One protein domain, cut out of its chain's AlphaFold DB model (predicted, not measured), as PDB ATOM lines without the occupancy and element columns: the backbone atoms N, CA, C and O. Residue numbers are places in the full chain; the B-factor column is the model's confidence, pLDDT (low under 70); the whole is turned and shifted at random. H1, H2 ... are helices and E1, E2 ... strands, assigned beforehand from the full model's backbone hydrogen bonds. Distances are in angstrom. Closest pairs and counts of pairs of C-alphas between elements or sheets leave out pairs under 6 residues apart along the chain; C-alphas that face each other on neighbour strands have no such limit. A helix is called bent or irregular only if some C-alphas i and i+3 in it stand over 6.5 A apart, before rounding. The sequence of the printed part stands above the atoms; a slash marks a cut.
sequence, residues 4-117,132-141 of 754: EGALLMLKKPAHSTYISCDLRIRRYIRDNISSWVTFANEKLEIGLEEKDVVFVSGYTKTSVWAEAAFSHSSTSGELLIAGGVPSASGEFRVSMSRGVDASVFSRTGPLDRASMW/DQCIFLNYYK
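What this domain is: This is residues 4 to 117 and 132 to 141 of the 754 residues of an uncharacterized protein of Ganoderma sinense ZZ0214-1 (UniProt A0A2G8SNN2). Picture two lobes joined end to end: in one, the three-stranded sheet E1 E4 E7 has the hairpin E5 and E6 partly over one face as a sandwich, with the short helix H2 near one end; in the other, the three-stranded sheet E2 E3 E8 runs away from the first lobe, and the bent helix H1 lies at its far end. The lobes are joined by two tight links, E1 to E2 and E3 to E4, and the long axis runs from the hairpin to H1. The printed part has 124 residues, with two named helices and eight named strands in the order E1 E2 H1 E3 E4 E5 E6 E7 H2 E8. The three sheets, in the orders E1 - E4 - E7, E2 - E3 - E8 and E5 - E6, are all antiparallel, and the class is mixed, helices and strands. The whole is loose, with a radius of gyration of the C-alphas of 19.2 A and spans of 50 by 35 by 29 A.

Where its parts are: Start at E3, residues 54 to 62, 22.0 A long, which bends by 68 degrees at residue 57. Beside it look for E2, residues 15 to 18, 10.2 A, and E8, residues 133 to 141, 23.3 A, which ends at C-alpha 141 at (40.090, 5.219, -2.397). H1, residues 22 to 43, was assigned as one helix by its hydrogen bonds but is bent, with C-alphas 31 and 34 standing 7.8 A apart; its arms are H1a, residues 22 to 31, 14.4 A, and H1b, residues 34 to 43, 13.5 A. Now find C-alpha 4 at (33.866, -4.279, -24.346), where E1, residues 4 to 10, begins its 20.7 A. E4, residues 65 to 72, is 24.0 A long and E7, residues 103 to 108, is 17.4 A. E5 is residues 79 to 82, 9.6 A, and E6 is residues 93 to 96, 10.5 A. H2, residues 111 to 117, 11.1 A, is irregular, but only just: C-alphas 112 and 115 are 6.9 A apart.

How they stand to each other: In the sheet E2 E3 E8, E3 is the inner strand, antiparallel to E2 at 161 degrees, with N 17 and O 59 at 2.8 A, and to E8 at 158 degrees, with N 57 and O 138 at 2.8 A. H1a is on this sheet at a height of 8.8 A, over E8 and across the strands at 82 degrees on the local plane, a plane fitted to just 6 C-alphas; its closest C-alphas to E3 are those of Ile 29 and Phe 55, 7.1 A apart. H1b is not on this sheet, and its line stands at a steep tilt of 50 degrees to that of H1a. Look next at E4, the inner strand between E1, where N 7 and O 68 are 2.8 A apart, and E7, where N 67 and O 107 are 2.8 A apart. The hairpin E5 and E6, with N 80 and O 95 at 2.7 A, makes a sandwich, two sheets face to face, with E1 E4 E7; the facing parts are 9.0 A centre to centre and their planes 35 degrees apart. There the closest C-alphas of E6 and E7, those of Val 94 and Ser 106, are 6.5 A apart. H2 only grazes the sheet E1 E4 E7, with residues 113 to 117. Every O i to N i+4 pair is within hydrogen-bond range in H1a and H1b; in H2 it is 0 of 3, beside 3 of 4 O i to N i+3 pairs.

The domain as a whole: The two farthest C-alphas, those of Asp 31 and Ser 97, are 51.0 A apart. Residues 118 to 131 are not printed, and C-alphas 117 and 132 stand 17.4 A apart across this cut, which lies in the link H2 to E8. Of the links that are printed whole, none is long. The mean pLDDT of the printed part is 72.7, and 47 residues are under 70: residues 4 to 5, 70 to 107 and 111 to 117.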
ATOM      1  N   GLU A   4      34.155  -5.587 -24.929       68.38
ATOM      2  CA  GLU A   4      33.866  -4.279 -24.346       68.38
ATOM      3  C   GLU A   4      34.822  -3.266 -24.964       68.38
ATOM      4  O   GLU A   4      35.993  -3.573 -25.217       68.38
ATOM      5  N   GLY A   5      34.335  -2.055 -25.206       69.06
ATOM      6  CA  GLY A   5      35.147  -1.003 -25.792       69.06
ATOM      7  C   GLY A   5      34.600   0.387 -25.518       69.06
ATOM      8  O   GLY A   5      33.428   0.578 -25.202       69.06
ATOM      9  N   ALA A   6      35.478   1.377 -25.647       73.69
ATOM     10  CA  ALA A   6      35.124   2.779 -25.513       73.69
ATOM     11  C   ALA A   6      35.917   3.638 -26.503       73.69
ATOM     12  O   ALA A   6      37.044   3.311 -26.882       73.69
ATOM     13  N   LEU A   7      35.319   4.752 -26.906       75.56
ATOM     14  CA  LEU A   7      35.880   5.758 -27.789       75.56
ATOM     15  C   LEU A   7      35.732   7.127 -27.131       75.56
ATOM     16  O   LEU A   7      34.635   7.503 -26.738       75.56
ATOM     17  N   LEU A   8      36.817   7.897 -27.086       81.81
ATOM     18  CA  LEU A   8      36.808   9.302 -26.689       81.81
ATOM     19  C   LEU A   8      37.408  10.143 -27.817       81.81
ATOM     20  O   LEU A   8      38.547   9.933 -28.232       81.81
ATOM     21  N   MET A   9      36.648  11.118 -28.303       78.25
ATOM     22  CA  MET A   9      37.043  12.036 -29.365       78.25
ATOM     23  C   MET A   9      37.205  13.444 -28.810       78.25
ATOM     24  O   MET A   9      36.296  13.983 -28.183       78.25
ATOM     25  N   LEU A  10      38.347  14.072 -29.089       79.81
ATOM     26  CA  LEU A  10      38.671  15.420 -28.626       79.81
ATOM     27  C   LEU A  10      38.975  16.325 -29.821       79.81
ATOM     28  O   LEU A  10      39.785  15.967 -30.676       79.81
ATOM     29  N   LYS A  11      38.372  17.520 -29.880       72.06
ATOM     30  CA  LYS A  11      38.720  18.511 -30.922       72.06
ATOM     31  C   LYS A  11      40.045  19.213 -30.622       72.06
ATOM     32  O   LYS A  11      40.794  19.539 -31.541       72.06
ATOM     33  N   LYS A  12      40.320  19.468 -29.340       75.56
ATOM     34  CA  LYS A  12      41.565  20.071 -28.844       75.56
ATOM     35  C   LYS A  12      42.259  19.122 -27.862       75.56
ATOM     36  O   LYS A  12      41.566  18.338 -27.210       75.56
ATOM     37  N   PRO A  13      43.595  19.209 -27.720       81.94
ATOM     38  CA  PRO A  13      44.319  18.459 -26.700       81.94
ATOM     39  C   PRO A  13      43.727  18.693 -25.308       81.94
ATOM     40  O   PRO A  13      43.403  19.828 -24.950       81.94
ATOM     41  N   ALA A  14      43.602  17.621 -24.531       87.31
ATOM     42  CA  ALA A  14      43.243  17.717 -23.127       87.31
ATOM     43  C   ALA A  14      44.483  17.983 -22.263       87.31
ATOM     44  O   ALA A  14      45.597  17.599 -22.614       87.31
ATOM     45  N   HIS A  15      44.270  18.626 -21.118       89.62
ATOM     46  CA  HIS A  15      45.313  18.973 -20.162       89.62
ATOM     47  C   HIS A  15      45.019  18.318 -18.817       89.62
ATOM     48  O   HIS A  15      43.951  18.527 -18.235       89.62
ATOM     49  N   SER A  16      45.982  17.548 -18.321       89.50
ATOM     50  CA  SER A  16      45.901  16.883 -17.023       89.50
ATOM     51  C   SER A  16      46.604  17.710 -15.951       89.50
ATOM     52  O   SER A  16      47.708  18.210 -16.155       89.50
ATOM     53  N   THR A  17      45.963  17.860 -14.797       90.19
ATOM     54  CA  THR A  17      46.515  18.502 -13.598       90.19
ATOM     55  C   THR A  17      46.326  17.556 -12.426       90.19
ATOM     56  O   THR A  17      45.221  17.071 -12.217       90.19
ATOM     57  N   TYR A  18      47.378  17.299 -11.655       88.62
ATOM     58  CA  TYR A  18      47.319  16.385 -10.518       88.62
ATOM     59  C   TYR A  18      48.248  16.827  -9.388       88.62
ATOM     60  O   TYR A  18      49.228  17.545  -9.591       88.62
ATOM     61  N   ILE A  19      47.927  16.382  -8.178       86.25
ATOM     62  CA  ILE A  19      48.702  16.613  -6.966       86.25
ATOM     63  C   ILE A  19      49.776  15.522  -6.859       86.25
ATOM     64  O   ILE A  19      49.469  14.340  -6.745       86.25
ATOM     65  N   SER A  20      51.053  15.905  -6.850       76.38
ATOM     66  CA  SER A  20      52.185  14.965  -6.879       76.38
ATOM     67  C   SER A  20      52.737  14.587  -5.490       76.38
ATOM     68  O   SER A  20      53.950  14.458  -5.325       76.38
ATOM     69  N   CYS A  21      51.889  14.451  -4.462       81.56
ATOM     70  CA  CYS A  21      52.322  14.162  -3.084       81.56
ATOM     71  C   CYS A  21      51.565  12.989  -2.435       81.56
ATOM     72  O   CYS A  21      50.912  13.139  -1.404       81.56
ATOM     73  N   ASP A  22      51.719  11.805  -3.031       77.50
ATOM     74  CA  ASP A  22      51.033  10.550  -2.684       77.50
ATOM     75  C   ASP A  22      50.925  10.283  -1.168       77.50
ATOM     76  O   ASP A  22      49.822  10.251  -0.628       77.50
ATOM     77  N   LEU A  23      52.046  10.225  -0.438       77.69
ATOM     78  CA  LEU A  23      52.038   9.964   1.012       77.69
ATOM     79  C   LEU A  23      51.221  10.991   1.816       77.69
ATOM     80  O   LEU A  23      50.557  10.648   2.794       77.69
ATOM     81  N   ARG A  24      51.253  12.267   1.412       83.31
ATOM     82  CA  ARG A  24      50.511  13.331   2.101       83.31
ATOM     83  C   ARG A  24      49.014  13.233   1.822       83.31
ATOM     84  O   ARG A  24      48.231  13.446   2.741       83.31
ATOM     85  N   ILE A  25      48.636  12.902   0.587       85.88
ATOM     86  CA  ILE A  25      47.239  12.662   0.207       85.88
ATOM     87  C   ILE A  25      46.673  11.517   1.045       85.88
ATOM     88  O   ILE A  25      45.642  11.675   1.688       85.88
ATOM     89  N   ARG A  26      47.385  10.391   1.114       84.50
ATOM     90  CA  ARG A  26      46.918   9.197   1.827       84.50
ATOM     91  C   ARG A  26      46.721   9.441   3.324       84.50
ATOM     92  O   ARG A  26      45.688   9.056   3.866       84.50
ATOM     93  N   ARG A  27      47.650  10.152   3.975       84.25
ATOM     94  CA  ARG A  27      47.489  10.582   5.379       84.25
ATOM     95  C   ARG A  27      46.303  11.523   5.557       84.25
ATOM     96  O   ARG A  27      45.519  11.340   6.478       84.25
ATOM     97  N   TYR A  28      46.129  12.480   4.647       88.44
ATOM     98  CA  TYR A  28      44.998  13.402   4.693       88.44
ATOM     99  C   TYR A  28      43.651  12.677   4.567       88.44
ATOM    100  O   TYR A  28      42.728  12.994   5.311       88.44
ATOM    101  N   ILE A  29      43.543  11.681   3.684       89.50
ATOM    102  CA  ILE A  29      42.330  10.861   3.551       89.50
ATOM    103  C   ILE A  29      42.076  10.088   4.843       89.50
ATOM    104  O   ILE A  29      40.996  10.213   5.408       89.50
ATOM    105  N   ARG A  30      43.080   9.365   5.357       86.19
ATOM    106  CA  ARG A  30      42.972   8.607   6.615       86.19
ATOM    107  C   ARG A  30      42.442   9.465   7.758       86.19
ATOM    108  O   ARG A  30      41.538   9.049   8.472       86.19
ATOM    109  N   ASP A  31      43.004  10.657   7.921       87.94
ATOM    110  CA  ASP A  31      42.703  11.516   9.064       87.94
ATOM    111  C   ASP A  31      41.310  12.172   8.964       87.94
ATOM    112  O   ASP A  31      40.803  12.676   9.965       87.94
ATOM    113  N   ASN A  32      40.678  12.178   7.781       90.88
ATOM    114  CA  ASN A  32      39.448  12.935   7.540       90.88
ATOM    115  C   ASN A  32      38.273  12.118   6.971       90.88
ATOM    116  O   ASN A  32      37.141  12.597   7.058       90.88
ATOM    117  N   ILE A  33      38.480  10.911   6.432       87.56
ATOM    118  CA  ILE A  33      37.441  10.171   5.690       87.56
ATOM    119  C   ILE A  33      36.192   9.889   6.526       87.56
ATOM    120  O   ILE A  33      35.081  10.147   6.066       87.56
ATOM    121  N   SER A  34      36.352   9.486   7.790       86.06
ATOM    122  CA  SER A  34      35.208   9.257   8.674       86.06
ATOM    123  C   SER A  34      34.427  10.552   8.927       86.06
ATOM    124  O   SER A  34      33.202  10.530   8.937       86.06
ATOM    125  N   SER A  35      35.104  11.705   9.034       92.00
ATOM    126  CA  SER A  35      34.426  13.004   9.179       92.00
ATOM    127  C   SER A  35      33.644  13.408   7.924       92.00
ATOM    128  O   SER A  35      32.586  14.028   8.037       92.00
ATOM    129  N   TRP A  36      34.126  13.034   6.733       93.38
ATOM    130  CA  TRP A  36      33.431  13.281   5.468       93.38
ATOM    131  C   TRP A  36      32.171  12.428   5.350       93.38
ATOM    132  O   TRP A  36      31.120  12.954   4.994       93.38
ATOM    133  N   VAL A  37      32.257  11.145   5.716       87.12
ATOM    134  CA  VAL A  37      31.105  10.232   5.762       87.12
ATOM    135  C   VAL A  37      30.073  10.710   6.784       87.12
ATOM    136  O   VAL A  37      28.891  10.813   6.462       87.12
ATOM    137  N   THR A  38      30.510  11.086   7.990       89.88
ATOM    138  CA  THR A  38      29.647  11.695   9.012       89.88
ATOM    139  C   THR A  38      28.953  12.943   8.471       89.88
ATOM    140  O   THR A  38      27.740  13.065   8.586       89.88
ATOM    141  N   PHE A  39      29.684  13.856   7.825       90.50
ATOM    142  CA  PHE A  39      29.088  15.048   7.222       90.50
ATOM    143  C   PHE A  39      28.045  14.696   6.148       90.50
ATOM    144  O   PHE A  39      26.941  15.240   6.176       90.50
ATOM    145  N   ALA A  40      28.360  13.777   5.234       87.88
ATOM    146  CA  ALA A  40      27.456  13.371   4.161       87.88
ATOM    147  C   ALA A  40      26.173  12.707   4.685       87.88
ATOM    148  O   ALA A  40      25.090  12.955   4.162       87.88
ATOM    149  N   ASN A  41      26.269  11.902   5.741       90.44
ATOM    150  CA  ASN A  41      25.127  11.137   6.237       90.44
ATOM    151  C   ASN A  41      24.316  11.892   7.279       90.44
ATOM    152  O   ASN A  41      23.094  11.861   7.234       90.44
ATOM    153  N   GLU A  42      24.975  12.587   8.203       90.62
ATOM    154  CA  GLU A  42      24.282  13.271   9.296       90.62
ATOM    155  C   GLU A  42      23.788  14.663   8.903       90.62
ATOM    156  O   GLU A  42      22.809  15.134   9.474       90.62
ATOM    157  N   LYS A  43      24.447  15.351   7.956       85.81
ATOM    158  CA  LYS A  43      24.003  16.685   7.512       85.81
ATOM    159  C   LYS A  43      23.272  16.692   6.183       85.81
ATOM    160  O   LYS A  43      22.442  17.573   5.983       85.81
ATOM    161  N   LEU A  44      23.633  15.796   5.269       84.56
ATOM    162  CA  LEU A  44      23.071  15.767   3.917       84.56
ATOM    163  C   LEU A  44      22.169  14.549   3.668       84.56
ATOM    164  O   LEU A  44      21.565  14.481   2.604       84.56
ATOM    165  N   GLU A  45      22.070  13.618   4.627       85.19
ATOM    166  CA  GLU A  45      21.200  12.430   4.576       85.19
ATOM    167  C   GLU A  45      21.422  11.539   3.334       85.19
ATOM    168  O   GLU A  45      20.495  10.927   2.816       85.19
ATOM    169  N   ILE A  46      22.671  11.450   2.852       82.44
ATOM    170  CA  ILE A  46      23.000  10.767   1.584       82.44
ATOM    171  C   ILE A  46      23.146   9.241   1.752       82.44
ATOM    172  O   ILE A  46      22.845   8.493   0.826       82.44
ATOM    173  N   GLY A  47      23.580   8.760   2.923       82.12
ATOM    174  CA  GLY A  47      23.710   7.324   3.212       82.12
ATOM    175  C   GLY A  47      24.941   6.640   2.594       82.12
ATOM    176  O   GLY A  47      24.851   5.489   2.186       82.12
ATOM    177  N   LEU A  48      26.079   7.334   2.521       83.94
ATOM    178  CA  LEU A  48      27.355   6.841   1.991       83.94
ATOM    179  C   LEU A  48      28.131   5.982   3.002       83.94
ATOM    180  O   LEU A  48      28.173   6.287   4.194       83.94
ATOM    181  N   GLU A  49      28.836   4.962   2.527       82.06
ATOM    182  CA  GLU A  49      29.877   4.249   3.271       82.06
ATOM    183  C   GLU A  49      31.277   4.803   2.932       82.06
ATOM    184  O   GLU A  49      31.464   5.490   1.930       82.06
ATOM    185  N   GLU A  50      32.309   4.480   3.730       80.31
ATOM    186  CA  GLU A  50      33.697   4.922   3.451       80.31
ATOM    187  C   GLU A  50      34.173   4.516   2.045       80.31
ATOM    188  O   GLU A  50      34.886   5.274   1.394       80.31
ATOM    189  N   LYS A  51      33.729   3.352   1.551       78.12
ATOM    190  CA  LYS A  51      34.072   2.836   0.215       78.12
ATOM    191  C   LYS A  51      33.483   3.669  -0.936       78.12
ATOM    192  O   LYS A  51      34.003   3.602  -2.048       78.12
ATOM    193  N   ASP A  52      32.425   4.433  -0.668       82.06
ATOM    194  CA  ASP A  52      31.720   5.250  -1.662       82.06
ATOM    195  C   ASP A  52      32.371   6.637  -1.814       82.06
ATOM    196  O   ASP A  52      32.018   7.409  -2.707       82.06
ATOM    197  N   VAL A  53      33.339   6.969  -0.951       87.44
ATOM    198  CA  VAL A  53      34.032   8.258  -0.947       87.44
ATOM    199  C   VAL A  53      35.374   8.149  -1.668       87.44
ATOM    200  O   VAL A  53      36.252   7.370  -1.296       87.44
ATOM    201  N   VAL A  54      35.565   9.004  -2.673       91.88
ATOM    202  CA  VAL A  54      36.834   9.161  -3.396       91.88
ATOM    203  C   VAL A  54      37.483  10.504  -3.067       91.88
ATOM    204  O   VAL A  54      36.811  11.530  -2.957       91.88
ATOM    205  N   PHE A  55      38.810  10.527  -2.962       93.19
ATOM    206  CA  PHE A  55      39.572  11.774  -2.926       93.19
ATOM    207  C   PHE A  55      40.094  12.090  -4.322       93.19
ATOM    208  O   PHE A  55      40.964  11.384  -4.831       93.19
ATOM    209  N   VAL A  56      39.595  13.166  -4.928       93.62
ATOM    210  CA  VAL A  56      40.036  13.620  -6.250       93.62
ATOM    211  C   VAL A  56      41.412  14.280  -6.131       93.62
ATOM    212  O   VAL A  56      41.555  15.360  -5.559       93.62
ATOM    213  N   SER A  57      42.433  13.626  -6.678       92.00
ATOM    214  CA  SER A  57      43.827  14.084  -6.668       92.00
ATOM    215  C   SER A  57      44.240  14.783  -7.960       92.00
ATOM    216  O   SER A  57      45.279  15.442  -7.998       92.00
ATOM    217  N   GLY A  58      43.436  14.668  -9.012       91.94
ATOM    218  CA  GLY A  58      43.694  15.303 -10.290       91.94
ATOM    219  C   GLY A  58      42.504  15.235 -11.230       91.94
ATOM    220  O   GLY A  58      41.501  14.577 -10.959       91.94
ATOM    221  N   TYR A  59      42.624  15.945 -12.340       93.00
ATOM    222  CA  TYR A  59      41.633  15.965 -13.401       93.00
ATOM    223  C   TYR A  59      42.300  16.131 -14.762       93.00
ATOM    224  O   TYR A  59      43.362  16.743 -14.883       93.00
ATOM    225  N   THR A  60      41.621  15.665 -15.803       91.81
ATOM    226  CA  THR A  60      41.948  15.962 -17.199       91.81
ATOM    227  C   THR A  60      40.806  16.746 -17.815       91.81
ATOM    228  O   THR A  60      39.665  16.282 -17.813       91.81
ATOM    229  N   LYS A  61      41.105  17.942 -18.332       92.44
ATOM    230  CA  LYS A  61      40.107  18.834 -18.929       92.44
ATOM    231  C   LYS A  61      40.381  19.135 -20.394       92.44
ATOM    232  O   LYS A  61      41.530  19.235 -20.815       92.44
ATOM    233  N   THR A  62      39.316  19.335 -21.154       89.38
ATOM    234  CA  THR A  62      39.333  19.775 -22.554       89.38
ATOM    235  C   THR A  62      38.241  20.822 -22.788       89.38
ATOM    236  O   THR A  62      37.530  21.201 -21.860       89.38
ATOM    237  N   SER A  63      38.126  21.335 -24.009       82.94
ATOM    238  CA  SER A  63      37.088  22.303 -24.381       82.94
ATOM    239  C   SER A  63      35.871  21.646 -25.034       82.94
ATOM    240  O   SER A  63      34.747  22.083 -24.795       82.94
ATOM    241  N   VAL A  64      36.095  20.629 -25.880       79.75
ATOM    242  CA  VAL A  64      35.047  19.941 -26.649       79.75
ATOM    243  C   VAL A  64      35.399  18.460 -26.800       79.75
ATOM    244  O   VAL A  64      36.508  18.132 -27.242       79.75
ATOM    245  N   TRP A  65      34.468  17.586 -26.419       81.56
ATOM    246  CA  TRP A  65      34.653  16.136 -26.369       81.56
ATOM    247  C   TRP A  65      33.372  15.383 -26.760       81.56
ATOM    248  O   TRP A  65      32.277  15.938 -26.692       81.56
ATOM    249  N   ALA A  66      33.529  14.141 -27.203       78.19
ATOM    250  CA  ALA A  66      32.452  13.176 -27.402       78.19
ATOM    251  C   ALA A  66      32.941  11.802 -26.963       78.19
ATOM    252  O   ALA A  66      34.089  11.457 -27.245       78.19
ATOM    253  N   GLU A  67      32.096  11.033 -26.292       77.81
ATOM    254  CA  GLU A  67      32.433   9.688 -25.844       77.81
ATOM    255  C   GLU A  67      31.359   8.682 -26.239       77.81
ATOM    256  O   GLU A  67      30.172   9.011 -26.318       77.81
ATOM    257  N   ALA A  68      31.784   7.444 -26.464       70.69
ATOM    258  CA  ALA A  68      30.900   6.302 -26.587       70.69
ATOM    259  C   ALA A  68      31.504   5.081 -25.898       70.69
ATOM    260  O   ALA A  68      32.713   4.872 -25.968       70.69
ATOM    261  N   ALA A  69      30.671   4.266 -25.262       71.94
ATOM    262  CA  ALA A  69      31.058   3.005 -24.640       71.94
ATOM    263  C   ALA A  69      30.074   1.907 -25.044       71.94
ATOM    264  O   ALA A  69      28.880   2.173 -25.197       71.94
ATOM    265  N   PHE A  70      30.571   0.686 -25.220       69.19
ATOM    266  CA  PHE A  70      29.752  -0.467 -25.566       69.19
ATOM    267  C   PHE A  70      30.206  -1.731 -24.834       69.19
ATOM    268  O   PHE A  70      31.400  -1.928 -24.591       69.19
ATOM    269  N   SER A  71      29.245  -2.596 -24.518       63.41
ATOM    270  CA  SER A  71      29.477  -3.936 -23.974       63.41
ATOM    271  C   SER A  71      28.667  -4.960 -24.764       63.41
ATOM    272  O   SER A  71      27.504  -4.717 -25.093       63.41
ATOM    273  N   HIS A  72      29.288  -6.088 -25.115       64.56
ATOM    274  CA  HIS A  72      28.682  -7.110 -25.961       64.56
ATOM    275  C   HIS A  72      29.072  -8.527 -25.534       64.56
ATOM    276  O   HIS A  72      30.228  -8.771 -25.234       64.56
ATOM    277  N   SER A  73      28.142  -9.490 -25.560       50.03
ATOM    278  CA  SER A  73      28.372 -10.895 -25.174       50.03
ATOM    279  C   SER A  73      28.792 -11.834 -26.323       50.03
ATOM    280  O   SER A  73      29.185 -12.974 -26.053       50.03
ATOM    281  N   SER A  74      28.744 -11.388 -27.589       48.66
ATOM    282  CA  SER A  74      29.058 -12.208 -28.774       48.66
ATOM    283  C   SER A  74      30.287 -11.696 -29.547       48.66
ATOM    284  O   SER A  74      30.768 -10.596 -29.318       48.66
ATOM    285  N   THR A  75      30.863 -12.513 -30.426       43.88
ATOM    286  CA  THR A  75      32.201 -12.285 -31.014       43.88
ATOM    287  C   THR A  75      32.200 -11.587 -32.382       43.88
ATOM    288  O   THR A  75      33.153 -11.738 -33.143       43.88
ATOM    289  N   SER A  76      31.132 -10.875 -32.760       47.03
ATOM    290  CA  SER A  76      31.148 -10.078 -33.996       47.03
ATOM    291  C   SER A  76      30.129  -8.936 -33.977       47.03
ATOM    292  O   SER A  76      28.948  -9.156 -34.249       47.03
ATOM    293  N   GLY A  77      30.590  -7.711 -33.732       43.38
ATOM    294  CA  GLY A  77      29.813  -6.490 -33.938       43.38
ATOM    295  C   GLY A  77      30.731  -5.312 -34.258       43.38
ATOM    296  O   GLY A  77      31.786  -5.169 -33.651       43.38
ATOM    297  N   GLU A  78      30.354  -4.485 -35.233       49.06
ATOM    298  CA  GLU A  78      31.093  -3.267 -35.588       49.06
ATOM    299  C   GLU A  78      30.365  -2.040 -35.035       49.06
ATOM    300  O   GLU A  78      29.135  -1.953 -35.102       49.06
ATOM    301  N   LEU A  79      31.132  -1.095 -34.489       46.44
ATOM    302  CA  LEU A  79      30.623   0.162 -33.953       46.44
ATOM    303  C   LEU A  79      30.305   1.135 -35.099       46.44
ATOM    304  O   LEU A  79      31.182   1.542 -35.860       46.44
ATOM    305  N   LEU A  80      29.043   1.523 -35.200       50.72
ATOM    306  CA  LEU A  80      28.507   2.506 -36.130       50.72
ATOM    307  C   LEU A  80      28.523   3.876 -35.465       50.72
ATOM    308  O   LEU A  80      27.826   4.069 -34.481       50.72
ATOM    309  N   ILE A  81      29.252   4.847 -36.008       49.34
ATOM    310  CA  ILE A  81      29.133   6.246 -35.574       49.34
ATOM    311  C   ILE A  81      28.285   6.972 -36.619       49.34
ATOM    312  O   ILE A  81      28.776   7.309 -37.697       49.34
ATOM    313  N   ALA A  82      27.002   7.169 -36.323       43.00
ATOM    314  CA  ALA A  82      26.085   7.940 -37.154       43.00
ATOM    315  C   ALA A  82      26.154   9.428 -36.756       43.00
ATOM    316  O   ALA A  82      26.187   9.762 -35.576       43.00
ATOM    317  N   GLY A  83      26.213  10.328 -37.745       41.66
ATOM    318  CA  GLY A  83      26.284  11.784 -37.522       41.66
ATOM    319  C   GLY A  83      27.695  12.392 -37.529       41.66
ATOM    320  O   GLY A  83      27.838  13.609 -37.575       41.66
ATOM    321  N   GLY A  84      28.761  11.586 -37.583       52.00
ATOM    322  CA  GLY A  84      30.132  12.108 -37.589       52.00
ATOM    323  C   GLY A  84      30.490  12.816 -36.277       52.00
ATOM    324  O   GLY A  84      30.131  12.350 -35.207       52.00
ATOM    325  N   VAL A  85      31.263  13.900 -36.340       49.38
ATOM    326  CA  VAL A  85      31.646  14.684 -35.154       49.38
ATOM    327  C   VAL A  85      30.474  15.531 -34.636       49.38
ATOM    328  O   VAL A  85      29.702  16.005 -35.467       49.38
ATOM    329  N   PRO A  86      30.348  15.760 -33.309       48.56
ATOM    330  CA  PRO A  86      29.226  16.513 -32.745       48.56
ATOM    331  C   PRO A  86      29.066  17.861 -33.442       48.56
ATOM    332  O   PRO A  86      30.045  18.590 -33.584       48.56
ATOM    333  N   SER A  87      27.854  18.188 -33.872       51.44
ATOM    334  CA  SER A  87      27.550  19.352 -34.706       51.44
ATOM    335  C   SER A  87      26.414  20.154 -34.064       51.44
ATOM    336  O   SER A  87      25.633  19.624 -33.280       51.44
ATOM    337  N   ALA A  88      26.314  21.452 -34.358       39.75
ATOM    338  CA  ALA A  88      25.213  22.277 -33.869       39.75
ATOM    339  C   ALA A  88      23.867  21.912 -34.525       39.75
ATOM    340  O   ALA A  88      22.824  22.372 -34.062       39.75
ATOM    341  N   SER A  89      23.887  21.098 -35.588       39.03
ATOM    342  CA  SER A  89      22.707  20.649 -36.325       39.03
ATOM    343  C   SER A  89      22.374  19.161 -36.153       39.03
ATOM    344  O   SER A  89      21.454  18.711 -36.826       39.03
ATOM    345  N   GLY A  90      23.080  18.404 -35.296       43.91
ATOM    346  CA  GLY A  90      22.809  16.973 -35.079       43.91
ATOM    347  C   GLY A  90      23.542  16.347 -33.883       43.91
ATOM    348  O   GLY A  90      24.618  16.798 -33.478       43.91
ATOM    349  N   GLU A  91      22.949  15.299 -33.302       46.00
ATOM    350  CA  GLU A  91      23.480  14.578 -32.133       46.00
ATOM    351  C   GLU A  91      24.529  13.523 -32.546       46.00
ATOM    352  O   GLU A  91      24.342  12.776 -33.504       46.00
ATOM    353  N   PHE A  92      25.639  13.436 -31.803       44.91
ATOM    354  CA  PHE A  92      26.630  12.361 -31.954       44.91
ATOM    355  C   PHE A  92      26.019  11.039 -31.492       44.91
ATOM    356  O   PHE A  92      25.736  10.887 -30.305       44.91
ATOM    357  N   ARG A  93      25.819  10.087 -32.410       53.09
ATOM    358  CA  ARG A  93      25.151   8.818 -32.103       53.09
ATOM    359  C   ARG A  93      25.995   7.626 -32.486       53.09
ATOM    360  O   ARG A  93      26.628   7.589 -33.540       53.09
ATOM    361  N   VAL A  94      25.959   6.620 -31.623       50.16
ATOM    362  CA  VAL A  94      26.690   5.379 -31.823       50.16
ATOM    363  C   VAL A  94      25.725   4.202 -31.743       50.16
ATOM    364  O   VAL A  94      24.949   4.098 -30.800       50.16
ATOM    365  N   SER A  95      25.739   3.332 -32.747       50.81
ATOM    366  CA  SER A  95      24.974   2.081 -32.793       50.81
ATOM    367  C   SER A  95      25.909   0.902 -33.092       50.81
ATOM    368  O   SER A  95      27.095   1.096 -33.339       50.81
ATOM    369  N   MET A  96      25.433  -0.341 -33.023       45.06
ATOM    370  CA  MET A  96      26.229  -1.522 -33.398       45.06
ATOM    371  C   MET A  96      25.557  -2.278 -34.540       45.06
ATOM    372  O   MET A  96      24.338  -2.427 -34.560       45.06
ATOM    373  N   SER A  97      26.358  -2.778 -35.483       45.81
ATOM    374  CA  SER A  97      25.864  -3.460 -36.686       45.81
ATOM    375  C   SER A  97      25.254  -4.841 -36.409       45.81
ATOM    376  O   SER A  97      24.428  -5.308 -37.193       45.81
ATOM    377  N   ARG A  98      25.630  -5.511 -35.304       42.41
ATOM    378  CA  ARG A  98      25.159  -6.860 -34.929       42.41
ATOM    379  C   ARG A  98      25.163  -7.063 -33.407       42.41
ATOM    380  O   ARG A  98      26.188  -6.878 -32.765       42.41
ATOM    381  N   GLY A  99      24.028  -7.477 -32.841       39.91
ATOM    382  CA  GLY A  99      23.899  -7.883 -31.435       39.91
ATOM    383  C   GLY A  99      22.449  -7.835 -30.950       39.91
ATOM    384  O   GLY A  99      21.709  -6.935 -31.332       39.91
ATOM    385  N   VAL A 100      22.011  -8.835 -30.182       38.62
ATOM    386  CA  VAL A 100      20.690  -8.867 -29.510       38.62
ATOM    387  C   VAL A 100      20.799  -8.329 -28.066       38.62
ATOM    388  O   VAL A 100      19.791  -7.950 -27.491       38.62
ATOM    389  N   ASP A 101      22.028  -8.199 -27.547       43.31
ATOM    390  CA  ASP A 101      22.359  -7.924 -26.134       43.31
ATOM    391  C   ASP A 101      23.458  -6.846 -25.962       43.31
ATOM    392  O   ASP A 101      24.226  -6.861 -25.006       43.31
ATOM    393  N   ALA A 102      23.620  -5.938 -26.932       48.38
ATOM    394  CA  ALA A 102      24.641  -4.891 -26.846       48.38
ATOM    395  C   ALA A 102      24.082  -3.625 -26.184       48.38
ATOM    396  O   ALA A 102      23.129  -3.031 -26.693       48.38
ATOM    397  N   SER A 103      24.692  -3.182 -25.084       56.53
ATOM    398  CA  SER A 103      24.445  -1.854 -24.519       56.53
ATOM    399  C   SER A 103      25.413  -0.859 -25.160       56.53
ATOM    400  O   SER A 103      26.617  -1.102 -25.208       56.53
ATOM    401  N   VAL A 104      24.889   0.246 -25.699       59.38
ATOM    402  CA  VAL A 104      25.688   1.340 -26.270       59.38
ATOM    403  C   VAL A 104      25.288   2.633 -25.576       59.38
ATOM    404  O   VAL A 104      24.111   2.982 -25.525       59.38
ATOM    405  N   PHE A 105      26.277   3.343 -25.047       64.12
ATOM    406  CA  PHE A 105      26.115   4.630 -24.383       64.12
ATOM    407  C   PHE A 105      26.926   5.674 -25.138       64.12
ATOM    408  O   PHE A 105      28.059   5.400 -25.530       64.12
ATOM    409  N   SER A 106      26.381   6.875 -25.327       66.19
ATOM    410  CA  SER A 106      27.121   7.994 -25.915       66.19
ATOM    411  C   SER A 106      26.816   9.296 -25.185       66.19
ATOM    412  O   SER A 106      25.708   9.485 -24.684       66.19
ATOM    413  N   ARG A 107      27.821  10.168 -25.065       68.81
ATOM    414  CA  ARG A 107      27.691  11.501 -24.460       68.81
ATOM    415  C   ARG A 107      28.534  12.510 -25.223       68.81
ATOM    416  O   ARG A 107      29.534  12.166 -25.853       68.81
ATOM    417  N   THR A 108      28.144  13.775 -25.147       73.44
ATOM    418  CA  THR A 108      28.883  14.885 -25.751       73.44
ATOM    419  C   THR A 108      29.132  15.994 -24.741       73.44
ATOM    420  O   THR A 108      28.406  16.146 -23.757       73.44
ATOM    421  N   GLY A 109      30.186  16.770 -24.990       72.94
ATOM    422  CA  GLY A 109      30.417  18.039 -24.315       72.94
ATOM    423  C   GLY A 109      29.358  19.093 -24.680       72.94
ATOM    424  O   GLY A 109      28.443  18.817 -25.451       72.94
ATOM    425  N   PRO A 110      29.477  20.323 -24.155       75.44
ATOM    426  CA  PRO A 110      28.454  21.360 -24.283       75.44
ATOM    427  C   PRO A 110      28.019  21.605 -25.738       75.44
ATOM    428  O   PRO A 110      28.854  21.859 -26.611       75.44
ATOM    429  N   LEU A 111      26.705  21.522 -25.984       61.72
ATOM    430  CA  LEU A 111      26.096  21.563 -27.323       61.72
ATOM    431  C   LEU A 111      26.360  22.882 -28.065       61.72
ATOM    432  O   LEU A 111      26.555  22.889 -29.278       61.72
ATOM    433  N   ASP A 112      26.454  23.995 -27.338       62.91
ATOM    434  CA  ASP A 112      26.824  25.315 -27.866       62.91
ATOM    435  C   ASP A 112      28.230  25.333 -28.497       62.91
ATOM    436  O   ASP A 112      28.513  26.130 -29.395       62.91
ATOM    437  N   ARG A 113      29.102  24.401 -28.092       69.12
ATOM    438  CA  ARG A 113      30.483  24.266 -28.578       69.12
ATOM    439  C   ARG A 113      30.638  23.224 -29.686       69.12
ATOM    440  O   ARG A 113      31.721  23.132 -30.270       69.12
ATOM    441  N   ALA A 114      29.584  22.473 -30.017       58.78
ATOM    442  CA  ALA A 114      29.595  21.446 -31.064       58.78
ATOM    443  C   ALA A 114      29.883  22.034 -32.463       58.78
ATOM    444  O   ALA A 114      30.588  21.430 -33.269       58.78
ATOM    445  N   SER A 115      29.491  23.291 -32.705       55.25
ATOM    446  CA  SER A 115      29.814  24.041 -33.936       55.25
ATOM    447  C   SER A 115      31.323  24.160 -34.239       55.25
ATOM    448  O   SER A 115      31.714  24.447 -35.375       55.25
ATOM    449  N   MET A 116      32.210  23.912 -33.260       55.81
ATOM    450  CA  MET A 116      33.662  23.870 -33.486       55.81
ATOM    451  C   MET A 116      34.117  22.706 -34.369       55.81
ATOM    452  O   MET A 116      35.178  22.803 -34.992       55.81
ATOM    453  N   TRP A 117      33.375  21.601 -34.422       59.97
ATOM    454  CA  TRP A 117      33.727  20.496 -35.312       59.97
ATOM    455  C   TRP A 117      33.393  20.775 -36.779       59.97
ATOM    456  O   TRP A 117      34.017  20.167 -37.644       59.97
ATOM    457  N   ASP A 132      37.552  23.771 -19.742       86.31
ATOM    458  CA  ASP A 132      36.739  23.679 -18.522       86.31
ATOM    459  C   ASP A 132      35.958  22.356 -18.390       86.31
ATOM    460  O   ASP A 132      35.438  22.066 -17.314       86.31
ATOM    461  N   GLN A 133      35.928  21.519 -19.433       89.56
ATOM    462  CA  GLN A 133      35.196  20.254 -19.443       89.56
ATOM    463  C   GLN A 133      36.059  19.116 -18.908       89.56
ATOM    464  O   GLN A 133      37.040  18.737 -19.545       89.56
ATOM    465  N   CYS A 134      35.701  18.569 -17.748       90.00
ATOM    466  CA  CYS A 134      36.423  17.466 -17.115       90.00
ATOM    467  C   CYS A 134      35.990  16.118 -17.697       90.00
ATOM    468  O   CYS A 134      34.817  15.776 -17.613       90.00
ATOM    469  N   ILE A 135      36.943  15.364 -18.247       89.50
ATOM    470  CA  ILE A 135      36.704  14.068 -18.911       89.50
ATOM    471  C   ILE A 135      37.314  12.882 -18.157       89.50
ATOM    472  O   ILE A 135      36.840  11.765 -18.296       89.50
ATOM    473  N   PHE A 136      38.328  13.115 -17.318       89.81
ATOM    474  CA  PHE A 136      38.873  12.093 -16.418       89.81
ATOM    475  C   PHE A 136      39.187  12.693 -15.053       89.81
ATOM    476  O   PHE A 136      39.602  13.852 -14.965       89.81
ATOM    477  N   LEU A 137      39.045  11.880 -14.010       92.19
ATOM    478  CA  LEU A 137      39.484  12.178 -12.652       92.19
ATOM    479  C   LEU A 137      40.602  11.213 -12.265       92.19
ATOM    480  O   LEU A 137      40.518  10.024 -12.555       92.19
ATOM    481  N   ASN A 138      41.617  11.728 -11.581       90.81
ATOM    482  CA  ASN A 138      42.551  10.905 -10.819       90.81
ATOM    483  C   ASN A 138      42.084  10.906  -9.370       90.81
ATOM    484  O   ASN A 138      41.698  11.959  -8.845       90.81
ATOM    485  N   TYR A 139      42.090   9.746  -8.729       93.12
ATOM    486  CA  TYR A 139      41.461   9.594  -7.431       93.12
ATOM    487  C   TYR A 139      42.121   8.530  -6.564       93.12
ATOM    488  O   TYR A 139      42.765   7.596  -7.031       93.12
ATOM    489  N   TYR A 140      41.927   8.690  -5.260       92.31
ATOM    490  CA  TYR A 140      42.302   7.726  -4.238       92.31
ATOM    491  C   TYR A 140      41.048   7.181  -3.568       92.31
ATOM    492  O   TYR A 140      40.120   7.941  -3.277       92.31
ATOM    493  N   LYS A 141      41.068   5.884  -3.260       92.31
ATOM    494  CA  LYS A 141      40.090   5.219  -2.397       92.31
ATOM    495  C   LYS A 141      40.761   4.682  -1.149       92.31
ATOM    496  O   LYS A 141      41.946   4.325  -1.150       92.31
TER     497      LYS A 141